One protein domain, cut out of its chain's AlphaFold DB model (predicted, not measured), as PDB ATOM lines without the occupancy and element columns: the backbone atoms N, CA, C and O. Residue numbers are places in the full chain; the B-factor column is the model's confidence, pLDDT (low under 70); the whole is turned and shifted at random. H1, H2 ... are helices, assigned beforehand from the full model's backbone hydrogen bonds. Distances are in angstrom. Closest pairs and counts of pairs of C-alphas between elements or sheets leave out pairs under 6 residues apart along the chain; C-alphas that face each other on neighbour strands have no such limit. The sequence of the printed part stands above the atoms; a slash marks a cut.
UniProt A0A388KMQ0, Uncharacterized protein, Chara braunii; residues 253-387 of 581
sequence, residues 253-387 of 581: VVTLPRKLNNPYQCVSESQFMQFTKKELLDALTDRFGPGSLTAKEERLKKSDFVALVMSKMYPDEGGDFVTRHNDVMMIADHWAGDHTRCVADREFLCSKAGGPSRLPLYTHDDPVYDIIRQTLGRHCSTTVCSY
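What this domain is: This is residues 253 to 387 of the 581 residues of an uncharacterized protein of Chara braunii (UniProt A0A388KMQ0). Two small helical lobes are loosely joined: H2 and H3 run side by side with H1 packed on H3, and H4 and H6 run side by side in opposite directions, with H7 packed on the first residues of H4. H5 lies at the far end of the second lobe and touches no helix. The printed part has 135 residues, seven named helices, H1 to H7 in order, and no named strand; it is all helix, with under half of the residues in named elements. It is loose, with a radius of gyration of the C-alphas of 17.6 A and spans of 51 by 35 by 27 A.

How they stand to each other: After residues 253 to 268 find H1, residues 269 to 272; H3, residues 302 to 313, touches it with residues 306 to 310 alone, the closest C-alphas being Phe 272 and Val 306, 6.3 A. H2, residues 277 to 288, touches H3 at a shallow tilt of 16 degrees, the same way, closest at C-alphas Lys 277 and Lys 302, 6.3 A. H4, residues 322 to 335, touches H6, residues 367 to 379, at a shallow tilt of 23 degrees, opposite ways, closest at C-alphas Ala 332 and Arg 373, 6.0 A. With residues 322 to 325 alone H4 touches H7, residues 382 to 385. H5, residues 345 to 352, is only just apart from H4, at 8.0 A. H1 and H6 are near each other. Every O i to N i+4 pair is within hydrogen-bond range in H2, H3 and H6, against 7 of 10 in H4 and 3 of 4 in H5; H1 and H7 are too short for such a pair.

Where its parts are: Find C-alpha 269 at (28.017, -59.952, 160.147), where H1 begins. H2 measures 16.3 A, H3 15.9 A, H4 20.2 A and H6 18.4 A. H7 ends at C-alpha 385, (6.957, -67.718, 149.108).

The domain as a whole: The C-alphas farthest apart, Pro 290 and Ser 357, are 51.8 A apart. The printed part has no cut; the links H2 to H3 and H5 to H6 are long. Confidence is under 70 for 47 residues, among them 253 to 272 and 310 to 327.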
ATOM      1  N   VAL A 253      14.179 -56.326 165.988       67.88
ATOM      2  CA  VAL A 253      15.590 -56.099 165.641       67.88
ATOM      3  C   VAL A 253      16.006 -54.651 165.913       67.88
ATOM      4  O   VAL A 253      17.060 -54.428 166.491       67.88
ATOM      5  N   VAL A 254      15.153 -53.676 165.586       65.00
ATOM      6  CA  VAL A 254      15.455 -52.243 165.772       65.00
ATOM      7  C   VAL A 254      15.387 -51.805 167.245       65.00
ATOM      8  O   VAL A 254      16.088 -50.884 167.644       65.00
ATOM      9  N   THR A 255      14.559 -52.446 168.080       59.09
ATOM     10  CA  THR A 255      14.354 -52.034 169.490       59.09
ATOM     11  C   THR A 255      15.296 -52.674 170.515       59.09
ATOM     12  O   THR A 255      15.214 -52.329 171.691       59.09
ATOM     13  N   LEU A 256      16.159 -53.617 170.128       48.97
ATOM     14  CA  LEU A 256      17.015 -54.343 171.072       48.97
ATOM     15  C   LEU A 256      18.494 -53.960 170.899       48.97
ATOM     16  O   LEU A 256      19.097 -54.371 169.909       48.97
ATOM     17  N   PRO A 257      19.139 -53.299 171.882       49.12
ATOM     18  CA  PRO A 257      20.586 -53.382 172.015       49.12
ATOM     19  C   PRO A 257      20.896 -54.787 172.540       49.12
ATOM     20  O   PRO A 257      20.717 -55.076 173.723       49.12
ATOM     21  N   ARG A 258      21.262 -55.719 171.658       53.38
ATOM     22  CA  ARG A 258      21.503 -57.112 172.056       53.38
ATOM     23  C   ARG A 258      22.983 -57.465 171.999       53.38
ATOM     24  O   ARG A 258      23.547 -57.585 170.918       53.38
ATOM     25  N   LYS A 259      23.553 -57.743 173.177       51.44
ATOM     26  CA  LYS A 259      24.550 -58.810 173.330       51.44
ATOM     27  C   LYS A 259      23.807 -60.125 173.098       51.44
ATOM     28  O   LYS A 259      22.839 -60.420 173.802       51.44
ATOM     29  N   LEU A 260      24.180 -60.855 172.057       56.94
ATOM     30  CA  LEU A 260      23.609 -62.165 171.757       56.94
ATOM     31  C   LEU A 260      24.385 -63.225 172.542       56.94
ATOM     32  O   LEU A 260      25.608 -63.188 172.580       56.94
ATOM     33  N   ASN A 261      23.678 -64.170 173.163       61.09
ATOM     34  CA  ASN A 261      24.302 -65.251 173.940       61.09
ATOM     35  C   ASN A 261      24.515 -66.525 173.107       61.09
ATOM     36  O   ASN A 261      25.020 -67.514 173.625       61.09
ATOM     37  N   ASN A 262      24.058 -66.543 171.849       66.50
ATOM     38  CA  ASN A 262      24.098 -67.727 170.999       66.50
ATOM     39  C   ASN A 262      24.284 -67.349 169.508       66.50
ATOM     40  O   ASN A 262      23.462 -66.577 168.998       66.50
ATOM     41  N   PRO A 263      25.279 -67.925 168.802       68.88
ATOM     42  CA  PRO A 263      25.507 -67.714 167.369       68.88
ATOM     43  C   PRO A 263      24.310 -68.032 166.459       68.88
ATOM     44  O   PRO A 263      24.125 -67.369 165.445       68.88
ATOM     45  N   TYR A 264      23.439 -68.984 166.817       63.38
ATOM     46  CA  TYR A 264      22.242 -69.328 166.025       63.38
ATOM     47  C   TYR A 264      21.176 -68.218 166.005       63.38
ATOM     48  O   TYR A 264      20.196 -68.298 165.262       63.38
ATOM     49  N   GLN A 265      21.325 -67.198 166.853       59.97
ATOM     50  CA  GLN A 265      20.434 -66.037 166.907       59.97
ATOM     51  C   GLN A 265      20.970 -64.844 166.110       59.97
ATOM     52  O   GLN A 265      20.250 -63.853 165.966       59.97
ATOM     53  N   CYS A 266      22.205 -64.932 165.610       63.12
ATOM     54  CA  CYS A 266      22.819 -63.900 164.793       63.12
ATOM     55  C   CYS A 266      22.201 -63.886 163.398       63.12
ATOM     56  O   CYS A 266      22.031 -64.927 162.755       63.12
ATOM     57  N   VAL A 267      21.879 -62.683 162.940       54.72
ATOM     58  CA  VAL A 267      21.376 -62.436 161.592       54.72
ATOM     59  C   VAL A 267      22.363 -61.634 160.756       54.72
ATOM     60  O   VAL A 267      22.370 -61.876 159.561       54.72
ATOM     61  N   SER A 268      23.235 -60.802 161.351       59.09
ATOM     62  CA  SER A 268      24.192 -59.937 160.634       59.09
ATOM     63  C   SER A 268      25.670 -60.250 160.900       59.09
ATOM     64  O   SER A 268      26.029 -60.768 161.959       59.09
ATOM     65  N   GLU A 269      26.556 -59.846 159.982       61.69
ATOM     66  CA  GLU A 269      28.017 -59.952 160.147       61.69
ATOM     67  C   GLU A 269      28.497 -59.252 161.428       61.69
ATOM     68  O   GLU A 269      29.238 -59.831 162.223       61.69
ATOM     69  N   SER A 270      27.976 -58.056 161.713       62.84
ATOM     70  CA  SER A 270      28.270 -57.303 162.941       62.84
ATOM     71  C   SER A 270      27.879 -58.036 164.234       62.84
ATOM     72  O   SER A 270      28.501 -57.818 165.274       62.84
ATOM     73  N   GLN A 271      26.880 -58.922 164.190       69.06
ATOM     74  CA  GLN A 271      26.467 -59.760 165.319       69.06
ATOM     75  C   GLN A 271      27.352 -60.998 165.463       69.06
ATOM     76  O   GLN A 271      27.778 -61.315 166.571       69.06
ATOM     77  N   PHE A 272      27.697 -61.659 164.358       68.06
ATOM     78  CA  PHE A 272      28.656 -62.767 164.364       68.06
ATOM     79  C   PHE A 272      30.057 -62.324 164.805       68.06
ATOM     80  O   PHE A 272      30.748 -63.057 165.512       68.06
ATOM     81  N   MET A 273      30.445 -61.085 164.494       78.25
ATOM     82  CA  MET A 273      31.704 -60.483 164.942       78.25
ATOM     83  C   MET A 273      31.813 -60.329 166.468       78.25
ATOM     84  O   MET A 273      32.932 -60.197 166.977       78.25
ATOM     85  N   GLN A 274      30.698 -60.407 167.204       77.69
ATOM     86  CA  GLN A 274      30.677 -60.386 168.673       77.69
ATOM     87  C   GLN A 274      31.153 -61.708 169.296       77.69
ATOM     88  O   GLN A 274      31.576 -61.705 170.450       77.69
ATOM     89  N   PHE A 275      31.136 -62.811 168.542       78.31
ATOM     90  CA  PHE A 275      31.569 -64.135 168.996       78.31
ATOM     91  C   PHE A 275      33.035 -64.391 168.646       78.31
ATOM     92  O   PHE A 275      33.608 -63.802 167.722       78.31
ATOM     93  N   THR A 276      33.687 -65.262 169.401       84.62
ATOM     94  CA  THR A 276      35.031 -65.749 169.097       84.62
ATOM     95  C   THR A 276      34.988 -66.739 167.936       84.62
ATOM     96  O   THR A 276      34.003 -67.436 167.708       84.62
ATOM     97  N   LYS A 277      36.095 -66.843 167.193       83.44
ATOM     98  CA  LYS A 277      36.200 -67.782 166.068       83.44
ATOM     99  C   LYS A 277      35.959 -69.240 166.496       83.44
ATOM    100  O   LYS A 277      35.417 -70.014 165.718       83.44
ATOM    101  N   LYS A 278      36.326 -69.584 167.737       84.19
ATOM    102  CA  LYS A 278      36.093 -70.904 168.331       84.19
ATOM    103  C   LYS A 278      34.603 -71.173 168.556       84.19
ATOM    104  O   LYS A 278      34.119 -72.190 168.091       84.19
ATOM    105  N   GLU A 279      33.866 -70.242 169.164       84.88
ATOM    106  CA  GLU A 279      32.414 -70.392 169.382       84.88
ATOM    107  C   GLU A 279      31.640 -70.573 168.068       84.88
ATOM    108  O   GLU A 279      30.668 -71.322 168.010       84.88
ATOM    109  N   LEU A 280      32.083 -69.908 166.998       83.56
ATOM    110  CA  LEU A 280      31.504 -70.072 165.663       83.56
ATOM    111  C   LEU A 280      31.842 -71.431 165.039       83.56
ATOM    112  O   LEU A 280      30.994 -72.025 164.378       83.56
ATOM    113  N   LEU A 281      33.064 -71.926 165.251       83.81
ATOM    114  CA  LEU A 281      33.496 -73.244 164.789       83.81
ATOM    115  C   LEU A 281      32.738 -74.366 165.507       83.81
ATOM    116  O   LEU A 281      32.263 -75.295 164.854       83.81
ATOM    117  N   ASP A 282      32.583 -74.245 166.826       83.12
ATOM    118  CA  ASP A 282      31.826 -75.183 167.655       83.12
ATOM    119  C   ASP A 282      30.355 -75.212 167.196       83.12
ATOM    120  O   ASP A 282      29.816 -76.280 166.924       83.12
ATOM    121  N   ALA A 283      29.739 -74.046 166.953       81.00
ATOM    122  CA  ALA A 283      28.370 -73.959 166.434       81.00
ATOM    123  C   ALA A 283      28.199 -74.549 165.016       81.00
ATOM    124  O   ALA A 283      27.165 -75.139 164.699       81.00
ATOM    125  N   LEU A 284      29.191 -74.403 164.131       77.50
ATOM    126  CA  LEU A 284      29.159 -75.050 162.814       77.50
ATOM    127  C   LEU A 284      29.327 -76.570 162.922       77.50
ATOM    128  O   LEU A 284      28.639 -77.309 162.219       77.50
ATOM    129  N   THR A 285      30.202 -77.028 163.814       80.88
ATOM    130  CA  THR A 285      30.468 -78.452 164.056       80.88
ATOM    131  C   THR A 285      29.254 -79.145 164.672       80.88
ATOM    132  O   THR A 285      28.881 -80.224 164.220       80.88
ATOM    133  N   ASP A 286      28.579 -78.498 165.623       79.25
ATOM    134  CA  ASP A 286      27.323 -78.978 166.209       79.25
ATOM    135  C   ASP A 286      26.211 -79.112 165.158       79.25
ATOM    136  O   ASP A 286      25.424 -80.056 165.191       79.25
ATOM    137  N   ARG A 287      26.128 -78.165 164.212       73.81
ATOM    138  CA  ARG A 287      25.049 -78.122 163.213       73.81
ATOM    139  C   ARG A 287      25.281 -79.039 162.013       73.81
ATOM    140  O   ARG A 287      24.321 -79.611 161.503       73.81
ATOM    141  N   PHE A 288      26.516 -79.131 161.528       77.44
ATOM    142  CA  PHE A 288      26.852 -79.809 160.269       77.44
ATOM    143  C   PHE A 288      27.751 -81.039 160.454       77.44
ATOM    144  O   PHE A 288      28.084 -81.705 159.475       77.44
ATOM    145  N   GLY A 289      28.128 -81.356 161.694       78.25
ATOM    146  CA  GLY A 289      29.035 -82.446 162.030       78.25
ATOM    147  C   GLY A 289      30.524 -82.090 161.865       78.25
ATOM    148  O   GLY A 289      30.880 -81.066 161.262       78.25
ATOM    149  N   PRO A 290      31.422 -82.932 162.411       73.94
ATOM    150  CA  PRO A 290      32.867 -82.777 162.260       73.94
ATOM    151  C   PRO A 290      33.307 -82.958 160.797       73.94
ATOM    152  O   PRO A 290      32.819 -83.842 160.097       73.94
ATOM    153  N   GLY A 291      34.245 -82.119 160.335       70.94
ATOM    154  CA  GLY A 291      34.737 -82.113 158.946       70.94
ATOM    155  C   GLY A 291      33.960 -81.206 157.979       70.94
ATOM    156  O   GLY A 291      34.207 -81.236 156.776       70.94
ATOM    157  N   SER A 292      33.045 -80.377 158.488       69.50
ATOM    158  CA  SER A 292      32.232 -79.424 157.708       69.50
ATOM    159  C   SER A 292      33.014 -78.231 157.124       69.50
ATOM    160  O   SER A 292      32.487 -77.476 156.295       69.50
ATOM    161  N   LEU A 293      34.279 -78.058 157.517       77.06
ATOM    162  CA  LEU A 293      35.204 -77.047 157.010       77.06
ATOM    163  C   LEU A 293      36.502 -77.702 156.539       77.06
ATOM    164  O   LEU A 293      37.011 -78.648 157.134       77.06
ATOM    165  N   THR A 294      37.063 -77.170 155.461       81.19
ATOM    166  CA  THR A 294      38.397 -77.533 154.990       81.19
ATOM    167  C   THR A 294      39.468 -76.867 155.859       81.19
ATOM    168  O   THR A 294      39.284 -75.765 156.375       81.19
ATOM    169  N   ALA A 295      40.660 -77.465 155.935       76.00
ATOM    170  CA  ALA A 295      41.795 -76.887 156.668       76.00
ATOM    171  C   ALA A 295      42.193 -75.472 156.184       76.00
ATOM    172  O   ALA A 295      42.842 -74.719 156.911       76.00
ATOM    173  N   LYS A 296      41.822 -75.096 154.951       81.75
ATOM    174  CA  LYS A 296      42.010 -73.744 154.405       81.75
ATOM    175  C   LYS A 296      40.968 -72.765 154.954       81.75
ATOM    176  O   LYS A 296      41.327 -71.649 155.320       81.75
ATOM    177  N   GLU A 297      39.710 -73.188 155.045       80.44
ATOM    178  CA  GLU A 297      38.601 -72.407 155.604       80.44
ATOM    179  C   GLU A 297      38.770 -72.167 157.112       80.44
ATOM    180  O   GLU A 297      38.578 -71.054 157.597       80.44
ATOM    181  N   GLU A 298      39.246 -73.166 157.858       79.06
ATOM    182  CA  GLU A 298      39.547 -73.017 159.289       79.06
ATOM    183  C   GLU A 298      40.676 -72.019 159.568       79.06
ATOM    184  O   GLU A 298      40.760 -71.459 160.661       79.06
ATOM    185  N   ARG A 299      41.546 -71.743 158.591       82.31
ATOM    186  CA  ARG A 299      42.673 -70.802 158.717       82.31
ATOM    187  C   ARG A 299      42.327 -69.366 158.315       82.31
ATOM    188  O   ARG A 299      43.185 -68.494 158.431       82.31
ATOM    189  N   LEU A 300      41.087 -69.094 157.903       85.00
ATOM    190  CA  LEU A 300      40.644 -67.752 157.507       85.00
ATOM    191  C   LEU A 300      40.763 -66.729 158.647       85.00
ATOM    192  O   LEU A 300      40.644 -67.065 159.828       85.00
ATOM    193  N   LYS A 301      40.985 -65.456 158.310       85.81
ATOM    194  CA  LYS A 301      40.917 -64.367 159.298       85.81
ATOM    195  C   LYS A 301      39.479 -64.224 159.805       85.81
ATOM    196  O   LYS A 301      38.547 -64.678 159.156       85.81
ATOM    197  N   LYS A 302      39.288 -63.621 160.984       79.56
ATOM    198  CA  LYS A 302      37.974 -63.582 161.654       79.56
ATOM    199  C   LYS A 302      36.867 -62.985 160.771       79.56
ATOM    200  O   LYS A 302      35.799 -63.577 160.722       79.56
ATOM    201  N   SER A 303      37.133 -61.882 160.071       76.62
ATOM    202  CA  SER A 303      36.189 -61.265 159.122       76.62
ATOM    203  C   SER A 303      35.772 -62.246 158.023       76.62
ATOM    204  O   SER A 303      34.598 -62.559 157.868       76.62
ATOM    205  N   ASP A 304      36.755 -62.834 157.343       80.00
ATOM    206  CA  ASP A 304      36.534 -63.740 156.210       80.00
ATOM    207  C   ASP A 304      35.861 -65.048 156.663       80.00
ATOM    208  O   ASP A 304      35.070 -65.652 155.943       80.00
ATOM    209  N   PHE A 305      36.150 -65.474 157.896       83.75
ATOM    210  CA  PHE A 305      35.514 -66.620 158.535       83.75
ATOM    211  C   PHE A 305      34.052 -66.336 158.887       83.75
ATOM    212  O   PHE A 305      33.216 -67.214 158.715       83.75
ATOM    213  N   VAL A 306      33.716 -65.124 159.339       80.12
ATOM    214  CA  VAL A 306      32.322 -64.728 159.595       80.12
ATOM    215  C   VAL A 306      31.515 -64.701 158.297       80.12
ATOM    216  O   VAL A 306      30.401 -65.220 158.281       80.12
ATOM    217  N   ALA A 307      32.081 -64.187 157.203       72.12
ATOM    218  CA  ALA A 307      31.438 -64.228 155.890       72.12
ATOM    219  C   ALA A 307      31.168 -65.673 155.419       72.12
ATOM    220  O   ALA A 307      30.085 -65.979 154.917       72.12
ATOM    221  N   LEU A 308      32.116 -66.590 155.650       79.19
ATOM    222  CA  LEU A 308      31.939 -68.018 155.372       79.19
ATOM    223  C   LEU A 308      30.881 -68.677 156.278       79.19
ATOM    224  O   LEU A 308      30.069 -69.471 155.811       79.19
ATOM    225  N   VAL A 309      30.877 -68.365 157.577       76.88
ATOM    226  CA  VAL A 309      29.868 -68.861 158.530       76.88
ATOM    227  C   VAL A 309      28.477 -68.409 158.086       76.88
ATOM    228  O   VAL A 309      27.558 -69.222 158.045       76.88
ATOM    229  N   MET A 310      28.333 -67.143 157.690       68.94
ATOM    230  CA  MET A 310      27.088 -66.587 157.161       68.94
ATOM    231  C   MET A 310      26.601 -67.341 155.921       68.94
ATOM    232  O   MET A 310      25.445 -67.762 155.890       68.94
ATOM    233  N   SER A 311      27.479 -67.577 154.940       65.75
ATOM    234  CA  SER A 311      27.103 -68.281 153.707       65.75
ATOM    235  C   SER A 311      26.738 -69.751 153.937       65.75
ATOM    236  O   SER A 311      25.831 -70.263 153.288       65.75
ATOM    237  N   LYS A 312      27.382 -70.437 154.895       69.81
ATOM    238  CA  LYS A 312      27.046 -71.829 155.248       69.81
ATOM    239  C   LYS A 312      25.816 -71.953 156.146       69.81
ATOM    240  O   LYS A 312      25.079 -72.929 156.048       69.81
ATOM    241  N   MET A 313      25.581 -70.997 157.044       65.62
ATOM    242  CA  MET A 313      24.407 -71.020 157.924       65.62
ATOM    243  C   MET A 313      23.112 -70.666 157.188       65.62
ATOM    244  O   MET A 313      22.045 -71.112 157.635       65.62
ATOM    245  N   TYR A 314      23.230 -69.905 156.097       56.00
ATOM    246  CA  TYR A 314      22.144 -69.404 155.260       56.00
ATOM    247  C   TYR A 314      22.498 -69.542 153.764       56.00
ATOM    248  O   TYR A 314      22.748 -68.533 153.106       56.00
ATOM    249  N   PRO A 315      22.561 -70.771 153.219       51.53
ATOM    250  CA  PRO A 315      22.860 -70.967 151.805       51.53
ATOM    251  C   PRO A 315      21.736 -70.398 150.926       51.53
ATOM    252  O   PRO A 315      20.554 -70.635 151.183       51.53
ATOM    253  N   ASP A 316      22.114 -69.654 149.883       43.31
ATOM    254  CA  ASP A 316      21.201 -69.210 148.826       43.31
ATOM    255  C   ASP A 316      20.755 -70.439 148.016       43.31
ATOM    256  O   ASP A 316      21.442 -70.901 147.104       43.31
ATOM    257  N   GLU A 317      19.605 -71.012 148.373       37.53
ATOM    258  CA  GLU A 317      19.017 -72.127 147.630       37.53
ATOM    259  C   GLU A 317      18.225 -71.613 146.420       37.53
ATOM    260  O   GLU A 317      17.125 -71.059 146.531       37.53
ATOM    261  N   GLY A 318      18.818 -71.809 145.240       35.59
ATOM    262  CA  GLY A 318      18.206 -71.558 143.942       35.59
ATOM    263  C   GLY A 318      17.156 -72.607 143.568       35.59
ATOM    264  O   GLY A 318      17.389 -73.810 143.650       35.59
ATOM    265  N   GLY A 319      16.013 -72.122 143.091       31.94
ATOM    266  CA  GLY A 319      14.955 -72.889 142.437       31.94
ATOM    267  C   GLY A 319      13.901 -71.939 141.861       31.94
ATOM    268  O   GLY A 319      13.751 -70.834 142.377       31.94
ATOM    269  N   ASP A 320      13.206 -72.381 140.806       45.78
ATOM    270  CA  ASP A 320      12.297 -71.727 139.821       45.78
ATOM    271  C   ASP A 320      11.154 -70.807 140.350       45.78
ATOM    272  O   ASP A 320      10.257 -70.365 139.643       45.78
ATOM    273  N   PHE A 321      11.204 -70.440 141.624       42.66
ATOM    274  CA  PHE A 321      10.383 -69.452 142.342       42.66
ATOM    275  C   PHE A 321      11.163 -68.136 142.580       42.66
ATOM    276  O   PHE A 321      10.723 -67.249 143.321       42.66
ATOM    277  N   VAL A 322      12.333 -68.026 141.935       52.41
ATOM    278  CA  VAL A 322      13.343 -66.960 142.009       52.41
ATOM    279  C   VAL A 322      12.739 -65.562 141.878       52.41
ATOM    280  O   VAL A 322      13.161 -64.653 142.585       52.41
ATOM    281  N   THR A 323      11.717 -65.374 141.040       55.50
ATOM    282  CA  THR A 323      11.173 -64.044 140.735       55.50
ATOM    283  C   THR A 323      10.562 -63.371 141.965       55.50
ATOM    284  O   THR A 323      10.945 -62.252 142.271       55.50
ATOM    285  N   ARG A 324       9.710 -64.042 142.763       55.47
ATOM    286  CA  ARG A 324       9.095 -63.394 143.948       55.47
ATOM    287  C   ARG A 324      10.085 -63.134 145.075       55.47
ATOM    288  O   ARG A 324      10.007 -62.087 145.711       55.47
ATOM    289  N   HIS A 325      11.003 -64.067 145.331       63.72
ATOM    290  CA  HIS A 325      12.068 -63.843 146.309       63.72
ATOM    291  C   HIS A 325      12.930 -62.649 145.883       63.72
ATOM    292  O   HIS A 325      13.094 -61.697 146.643       63.72
ATOM    293  N   ASN A 326      13.377 -62.636 144.626       65.31
ATOM    294  CA  ASN A 326      14.177 -61.553 144.072       65.31
ATOM    295  C   ASN A 326      13.428 -60.221 143.992       65.31
ATOM    296  O   ASN A 326      14.083 -59.181 144.045       65.31
ATOM    297  N   ASP A 327      12.100 -60.235 143.865       67.38
ATOM    298  CA  ASP A 327      11.248 -59.041 143.859       67.38
ATOM    299  C   ASP A 327      11.059 -58.472 145.260       67.38
ATOM    300  O   ASP A 327      11.071 -57.259 145.440       67.38
ATOM    301  N   VAL A 328      10.934 -59.332 146.273       70.62
ATOM    302  CA  VAL A 328      10.894 -58.891 147.671       70.62
ATOM    303  C   VAL A 328      12.255 -58.358 148.107       70.62
ATOM    304  O   VAL A 328      12.315 -57.324 148.768       70.62
ATOM    305  N   MET A 329      13.347 -59.019 147.721       74.88
ATOM    306  CA  MET A 329      14.700 -58.558 148.046       74.88
ATOM    307  C   MET A 329      15.038 -57.245 147.325       74.88
ATOM    308  O   MET A 329      15.663 -56.379 147.928       74.88
ATOM    309  N   MET A 330      14.503 -57.030 146.114       77.56
ATOM    310  CA  MET A 330      14.591 -55.749 145.398       77.56
ATOM    311  C   MET A 330      13.984 -54.580 146.190       77.56
ATOM    312  O   MET A 330      14.382 -53.441 145.983       77.56
ATOM    313  N   ILE A 331      13.034 -54.812 147.106       80.38
ATOM    314  CA  ILE A 331      12.457 -53.731 147.925       80.38
ATOM    315  C   ILE A 331      13.526 -53.098 148.829       80.38
ATOM    316  O   ILE A 331      13.495 -51.886 149.036       80.38
ATOM    317  N   ALA A 332      14.467 -53.897 149.347       82.81
ATOM    318  CA  ALA A 332      15.569 -53.385 150.160       82.81
ATOM    319  C   ALA A 332      16.502 -52.493 149.327       82.81
ATOM    320  O   ALA A 332      16.833 -51.390 149.751       82.81
ATOM    321  N   ASP A 333      16.840 -52.936 148.115       83.06
ATOM    322  CA  ASP A 333      17.676 -52.189 147.166       83.06
ATOM    323  C   ASP A 333      16.981 -50.889 146.724       83.06
ATOM    324  O   ASP A 333      17.552 -49.804 146.792       83.06
ATOM    325  N   HIS A 334      15.688 -50.969 146.403       84.75
ATOM    326  CA  HIS A 334      14.866 -49.818 146.036       84.75
ATOM    327  C   HIS A 334      14.791 -48.769 147.154       84.75
ATOM    328  O   HIS A 334      14.872 -47.570 146.896       84.75
ATOM    329  N   TRP A 335      14.644 -49.189 148.414       85.38
ATOM    330  CA  TRP A 335      14.673 -48.271 149.558       85.38
ATOM    331  C   TRP A 335      16.074 -47.725 149.859       85.38
ATOM    332  O   TRP A 335      16.160 -46.666 150.485       85.38
ATOM    333  N   ALA A 336      17.130 -48.391 149.382       85.19
ATOM    334  CA  ALA A 336      18.509 -47.911 149.420       85.19
ATOM    335  C   ALA A 336      18.866 -46.942 148.273       85.19
ATOM    336  O   ALA A 336      19.975 -46.410 148.239       85.19
ATOM    337  N   GLY A 337      17.927 -46.674 147.356       83.19
ATOM    338  CA  GLY A 337      18.130 -45.799 146.198       83.19
ATOM    339  C   GLY A 337      18.592 -46.517 144.930       83.19
ATOM    340  O   GLY A 337      18.869 -45.855 143.931       83.19
ATOM    341  N   ASP A 338      18.661 -47.850 144.929       85.56
ATOM    342  CA  ASP A 338      18.933 -48.623 143.721       85.56
ATOM    343  C   ASP A 338      17.634 -48.886 142.942       85.56
ATOM    344  O   ASP A 338      16.801 -49.730 143.282       85.56
ATOM    345  N   HIS A 339      17.469 -48.143 141.848       83.75
ATOM    346  CA  HIS A 339      16.323 -48.256 140.949       83.75
ATOM    347  C   HIS A 339      16.615 -49.085 139.690       83.75
ATOM    348  O   HIS A 339      15.742 -49.198 138.831       83.75
ATOM    349  N   THR A 340      17.797 -49.703 139.568       81.62
ATOM    350  CA  THR A 340      18.235 -50.412 138.346       81.62
ATOM    351  C   THR A 340      17.300 -51.552 137.935       81.62
ATOM    352  O   THR A 340      17.178 -51.872 136.754       81.62
ATOM    353  N   ARG A 341      16.588 -52.141 138.901       75.56
ATOM    354  CA  ARG A 341      15.652 -53.260 138.700       75.56
ATOM    355  C   ARG A 341      14.180 -52.830 138.596       75.56
ATOM    356  O   ARG A 341      13.300 -53.683 138.456       75.56
ATOM    357  N   CYS A 342      13.894 -51.526 138.634       81.62
ATOM    358  CA  CYS A 342      12.548 -50.952 138.517       81.62
ATOM    359  C   CYS A 342      12.106 -50.805 137.049       81.62
ATOM    360  O   CYS A 342      11.781 -49.711 136.603       81.62
ATOM    361  N   VAL A 343      12.109 -51.905 136.297       77.75
ATOM    362  CA  VAL A 343      11.779 -51.926 134.862       77.75
ATOM    363  C   VAL A 343      10.377 -52.484 134.595       77.75
ATOM    364  O   VAL A 343       9.827 -53.219 135.422       77.75
ATOM    365  N   ALA A 344       9.810 -52.166 133.426       78.56
ATOM    366  CA  ALA A 344       8.493 -52.633 132.974       78.56
ATOM    367  C   ALA A 344       7.379 -52.327 134.000       78.56
ATOM    368  O   ALA A 344       7.278 -51.202 134.483       78.56
ATOM    369  N   ASP A 345       6.572 -53.318 134.396       67.56
ATOM    370  CA  ASP A 345       5.457 -53.144 135.345       67.56
ATOM    371  C   ASP A 345       5.888 -52.570 136.712       67.56
ATOM    372  O   ASP A 345       5.079 -52.022 137.466       67.56
ATOM    373  N   ARG A 346       7.183 -52.662 137.048       71.81
ATOM    374  CA  ARG A 346       7.762 -52.157 138.304       71.81
ATOM    375  C   ARG A 346       8.137 -50.686 138.231       71.81
ATOM    376  O   ARG A 346       8.258 -50.052 139.278       71.81
ATOM    377  N   GLU A 347       8.280 -50.129 137.033       77.88
ATOM    378  CA  GLU A 347       8.519 -48.699 136.832       77.88
ATOM    379  C   GLU A 347       7.342 -47.886 137.385       77.88
ATOM    380  O   GLU A 347       7.525 -46.914 138.123       77.88
ATOM    381  N   PHE A 348       6.118 -48.367 137.146       74.19
ATOM    382  CA  PHE A 348       4.902 -47.783 137.705       74.19
ATOM    383  C   PHE A 348       4.886 -47.814 139.241       74.19
ATOM    384  O   PHE A 348       4.555 -46.816 139.887       74.19
ATOM    385  N   LEU A 349       5.269 -48.944 139.848       73.50
ATOM    386  CA  LEU A 349       5.350 -49.081 141.307       73.50
ATOM    387  C   LEU A 349       6.433 -48.175 141.905       73.50
ATOM    388  O   LEU A 349       6.189 -47.516 142.915       73.50
ATOM    389  N   CYS A 350       7.595 -48.102 141.256       78.12
ATOM    390  CA  CYS A 350       8.685 -47.204 141.614       78.12
ATOM    391  C   CYS A 350       8.222 -45.743 141.582       78.12
ATOM    392  O   CYS A 350       8.401 -45.028 142.565       78.12
ATOM    393  N   SER A 351       7.540 -45.319 140.513       80.62
ATOM    394  CA  SER A 351       6.960 -43.975 140.396       80.62
ATOM    395  C   SER A 351       5.992 -43.665 141.544       80.62
ATOM    396  O   SER A 351       6.140 -42.649 142.227       80.62
ATOM    397  N   LYS A 352       5.067 -44.584 141.864       77.81
ATOM    398  CA  LYS A 352       4.155 -44.430 143.014       77.81
ATOM    399  C   LYS A 352       4.865 -44.375 144.364       77.81
ATOM    400  O   LYS A 352       4.355 -43.749 145.291       77.81
ATOM    401  N   ALA A 353       6.018 -45.021 144.486       70.69
ATOM    402  CA  ALA A 353       6.844 -44.981 145.682       70.69
ATOM    403  C   ALA A 353       7.702 -43.705 145.793       70.69
ATOM    404  O   ALA A 353       8.430 -43.574 146.779       70.69
ATOM    405  N   GLY A 354       7.594 -42.766 144.843       76.81
ATOM    406  CA  GLY A 354       8.335 -41.499 144.798       76.81
ATOM    407  C   GLY A 354       9.418 -41.436 143.713       76.81
ATOM    408  O   GLY A 354      10.074 -40.404 143.572       76.81
ATOM    409  N   GLY A 355       9.583 -42.517 142.945       80.31
ATOM    410  CA  GLY A 355      10.533 -42.637 141.844       80.31
ATOM    411  C   GLY A 355      12.001 -42.547 142.276       80.31
ATOM    412  O   GLY A 355      12.294 -42.472 143.469       80.31
ATOM    413  N   PRO A 356      12.927 -42.488 141.303       80.12
ATOM    414  CA  PRO A 356      14.351 -42.245 141.557       80.12
ATOM    415  C   PRO A 356      14.648 -40.896 142.228       80.12
ATOM    416  O   PRO A 356      15.728 -40.682 142.762       80.12
ATOM    417  N   SER A 357      13.689 -39.967 142.197       78.56
ATOM    418  CA  SER A 357      13.770 -38.662 142.861       78.56
ATOM    419  C   SER A 357      13.595 -38.725 144.379       78.56
ATOM    420  O   SER A 357      13.847 -37.734 145.066       78.56
ATOM    421  N   ARG A 358      13.116 -39.847 144.923       81.19
ATOM    422  CA  ARG A 358      12.949 -40.008 146.365       81.19
ATOM    423  C   ARG A 358      14.308 -40.232 147.026       81.19
ATOM    424  O   ARG A 358      15.068 -41.094 146.608       81.19
ATOM    425  N   LEU A 359      14.568 -39.506 148.113       83.88
ATOM    426  CA  LEU A 359      15.747 -39.755 148.944       83.88
ATOM    427  C   LEU A 359      15.723 -41.191 149.507       83.88
ATOM    428  O   LEU A 359      14.672 -41.611 150.017       83.88
ATOM    429  N   PRO A 360      16.856 -41.917 149.463       84.56
ATOM    430  CA  PRO A 360      16.978 -43.235 150.073       84.56
ATOM    431  C   PRO A 360      16.597 -43.210 151.555       84.56
ATOM    432  O   PRO A 360      16.859 -42.239 152.265       84.56
ATOM    433  N   LEU A 361      15.976 -44.288 152.035       83.00
ATOM    434  CA  LEU A 361      15.680 -44.454 153.462       83.00
ATOM    435  C   LEU A 361      16.933 -44.817 154.274       83.00
ATOM    436  O   LEU A 361      16.959 -44.596 155.483       83.00
ATOM    437  N   TYR A 362      17.919 -45.412 153.610       84.12
ATOM    438  CA  TYR A 362      19.227 -45.839 154.104       84.12
ATOM    439  C   TYR A 362      20.148 -46.041 152.892       84.12
ATOM    440  O   TYR A 362      19.694 -45.956 151.755       84.12
ATOM    441  N   THR A 363      21.427 -46.305 153.117       84.38
ATOM    442  CA  THR A 363      22.414 -46.647 152.083       84.38
ATOM    443  C   THR A 363      22.802 -48.125 152.167       84.38
ATOM    444  O   THR A 363      22.522 -48.778 153.171       84.38
ATOM    445  N   HIS A 364      23.446 -48.674 151.131       79.69
ATOM    446  CA  HIS A 364      23.941 -50.062 151.154       79.69
ATOM    447  C   HIS A 364      24.985 -50.315 152.251       79.69
ATOM    448  O   HIS A 364      25.091 -51.435 152.740       79.69
ATOM    449  N   ASP A 365      25.711 -49.273 152.658       76.94
ATOM    450  CA  ASP A 365      26.733 -49.349 153.704       76.94
ATOM    451  C   ASP A 365      26.138 -49.244 155.122       76.94
ATOM    452  O   ASP A 365      26.830 -49.487 156.115       76.94
ATOM    453  N   ASP A 366      24.854 -48.887 155.248       74.69
ATOM    454  CA  ASP A 366      24.205 -48.789 156.549       74.69
ATOM    455  C   ASP A 366      23.913 -50.185 157.122       74.69
ATOM    456  O   ASP A 366      23.266 -51.003 156.466       74.69
ATOM    457  N   PRO A 367      24.197 -50.442 158.415       73.38
ATOM    458  CA  PRO A 367      23.825 -51.698 159.080       73.38
ATOM    459  C   PRO A 367      22.323 -52.027 159.003       73.38
ATOM    460  O   PRO A 367      21.904 -53.172 159.175       73.38
ATOM    461  N   VAL A 368      21.493 -51.006 158.775       75.62
ATOM    462  CA  VAL A 368      20.046 -51.130 158.581       75.62
ATOM    463  C   VAL A 368      19.711 -51.858 157.274       75.62
ATOM    464  O   VAL A 368      18.759 -52.641 157.271       75.62
ATOM    465  N   TYR A 369      20.493 -51.660 156.206       79.38
ATOM    466  CA  TYR A 369      20.327 -52.362 154.931       79.38
ATOM    467  C   TYR A 369      20.473 -53.874 155.124       79.38
ATOM    468  O   TYR A 369      19.559 -54.631 154.786       79.38
ATOM    469  N   ASP A 370      21.544 -54.307 155.790       74.81
ATOM    470  CA  ASP A 370      21.790 -55.721 156.090       74.81
ATOM    471  C   ASP A 370      20.680 -56.336 156.941       74.81
ATOM    472  O   ASP A 370      20.173 -57.416 156.627       74.81
ATOM    473  N   ILE A 371      20.243 -55.627 157.987       73.12
ATOM    474  CA  ILE A 371      19.140 -56.060 158.853       73.12
ATOM    475  C   ILE A 371      17.856 -56.261 158.040       73.12
ATOM    476  O   ILE A 371      17.125 -57.235 158.260       73.12
ATOM    477  N   ILE A 372      17.560 -55.350 157.110       77.31
ATOM    478  CA  ILE A 372      16.380 -55.424 156.244       77.31
ATOM    479  C   ILE A 372      16.481 -56.574 155.269       77.31
ATOM    480  O   ILE A 372      15.573 -57.409 155.237       77.31
ATOM    481  N   ARG A 373      17.595 -56.673 154.555       78.06
ATOM    482  CA  ARG A 373      17.851 -57.749 153.608       78.06
ATOM    483  C   ARG A 373      17.774 -59.120 154.286       78.06
ATOM    484  O   ARG A 373      17.074 -59.999 153.797       78.06
ATOM    485  N   GLN A 374      18.388 -59.306 155.454       72.31
ATOM    486  CA  GLN A 374      18.367 -60.579 156.193       72.31
ATOM    487  C   GLN A 374      16.987 -60.911 156.766       72.31
ATOM    488  O   GLN A 374      16.544 -62.060 156.705       72.31
ATOM    489  N   THR A 375      16.276 -59.917 157.309       74.75
ATOM    490  CA  THR A 375      14.912 -60.119 157.823       74.75
ATOM    491  C   THR A 375      13.967 -60.517 156.690       74.75
ATOM    492  O   THR A 375      13.185 -61.457 156.846       74.75
ATOM    493  N   LEU A 376      14.057 -59.844 155.539       76.31
ATOM    494  CA  LEU A 376      13.290 -60.195 154.347       76.31
ATOM    495  C   LEU A 376      13.695 -61.569 153.813       76.31
ATOM    496  O   LEU A 376      12.809 -62.390 153.617       76.31
ATOM    497  N   GLY A 377      14.986 -61.876 153.680       72.38
ATOM    498  CA  GLY A 377      15.462 -63.180 153.208       72.38
ATOM    499  C   GLY A 377      14.967 -64.341 154.077       72.38
ATOM    500  O   GLY A 377      14.439 -65.326 153.565       72.38
ATOM    501  N   ARG A 378      15.018 -64.188 155.407       72.94
ATOM    502  CA  ARG A 378      14.512 -65.190 156.357       72.94
ATOM    503  C   ARG A 378      13.004 -65.391 156.252       72.94
ATOM    504  O   ARG A 378      12.516 -66.515 156.350       72.94
ATOM    505  N   HIS A 379      12.246 -64.303 156.141       72.94
ATOM    506  CA  HIS A 379      10.791 -64.389 156.123       72.94
ATOM    507  C   HIS A 379      10.234 -64.668 154.726       72.94
ATOM    508  O   HIS A 379       9.137 -65.200 154.633       72.94
ATOM    509  N   CYS A 380      10.955 -64.377 153.658       70.56
ATOM    510  CA  CYS A 380      10.494 -64.487 152.278       70.56
ATOM    511  C   CYS A 380      11.382 -65.451 151.487       70.56
ATOM    512  O   CYS A 380      11.677 -65.203 150.320       70.56
ATOM    513  N   SER A 381      11.826 -66.541 152.124       66.31
ATOM    514  CA  SER A 381      12.543 -67.611 151.432       66.31
ATOM    515  C   SER A 381      11.669 -68.227 150.340       66.31
ATOM    516  O   SER A 381      10.438 -68.206 150.417       66.31
ATOM    517  N   THR A 382      12.311 -68.801 149.332       59.12
ATOM    518  CA  THR A 382      11.680 -69.465 148.184       59.12
ATOM    519  C   THR A 382      10.610 -70.480 148.603       59.12
ATOM    520  O   THR A 382       9.465 -70.389 148.158       59.12
ATOM    521  N   THR A 383      10.923 -71.356 149.561       63.00
ATOM    522  CA  THR A 383       9.983 -72.340 150.124       63.00
ATOM    523  C   THR A 383       8.777 -71.682 150.790       63.00
ATOM    524  O   THR A 383       7.651 -72.156 150.657       63.00
ATOM    525  N   VAL A 384       8.974 -70.563 151.489       65.06
ATOM    526  CA  VAL A 384       7.895 -69.854 152.185       65.06
ATOM    527  C   VAL A 384       7.035 -69.046 151.210       65.06
ATOM    528  O   VAL A 384       5.823 -68.972 151.398       65.06
ATOM    529  N   CYS A 385       7.631 -68.480 150.160       66.38
ATOM    530  CA  CYS A 385       6.957 -67.718 149.108       66.38
ATOM    531  C   CYS A 385       6.113 -68.582 148.156       66.38
ATOM    532  O   CYS A 385       5.216 -68.041 147.505       66.38
ATOM    533  N   SER A 386       6.350 -69.899 148.102       67.94
ATOM    534  CA  SER A 386       5.554 -70.841 147.296       67.94
ATOM    535  C   SER A 386       4.055 -70.804 147.640       67.94
ATOM    536  O   SER A 386       3.218 -70.879 146.748       67.94
ATOM    537  N   TYR A 387       3.717 -70.549 148.908       68.12
ATOM    538  CA  TYR A 387       2.341 -70.434 149.405       68.12
ATOM    539  C   TYR A 387       1.667 -69.072 149.136       68.12
ATOM    540  O   TYR A 387       0.525 -68.868 149.547       68.12
TER     541      TYR A 387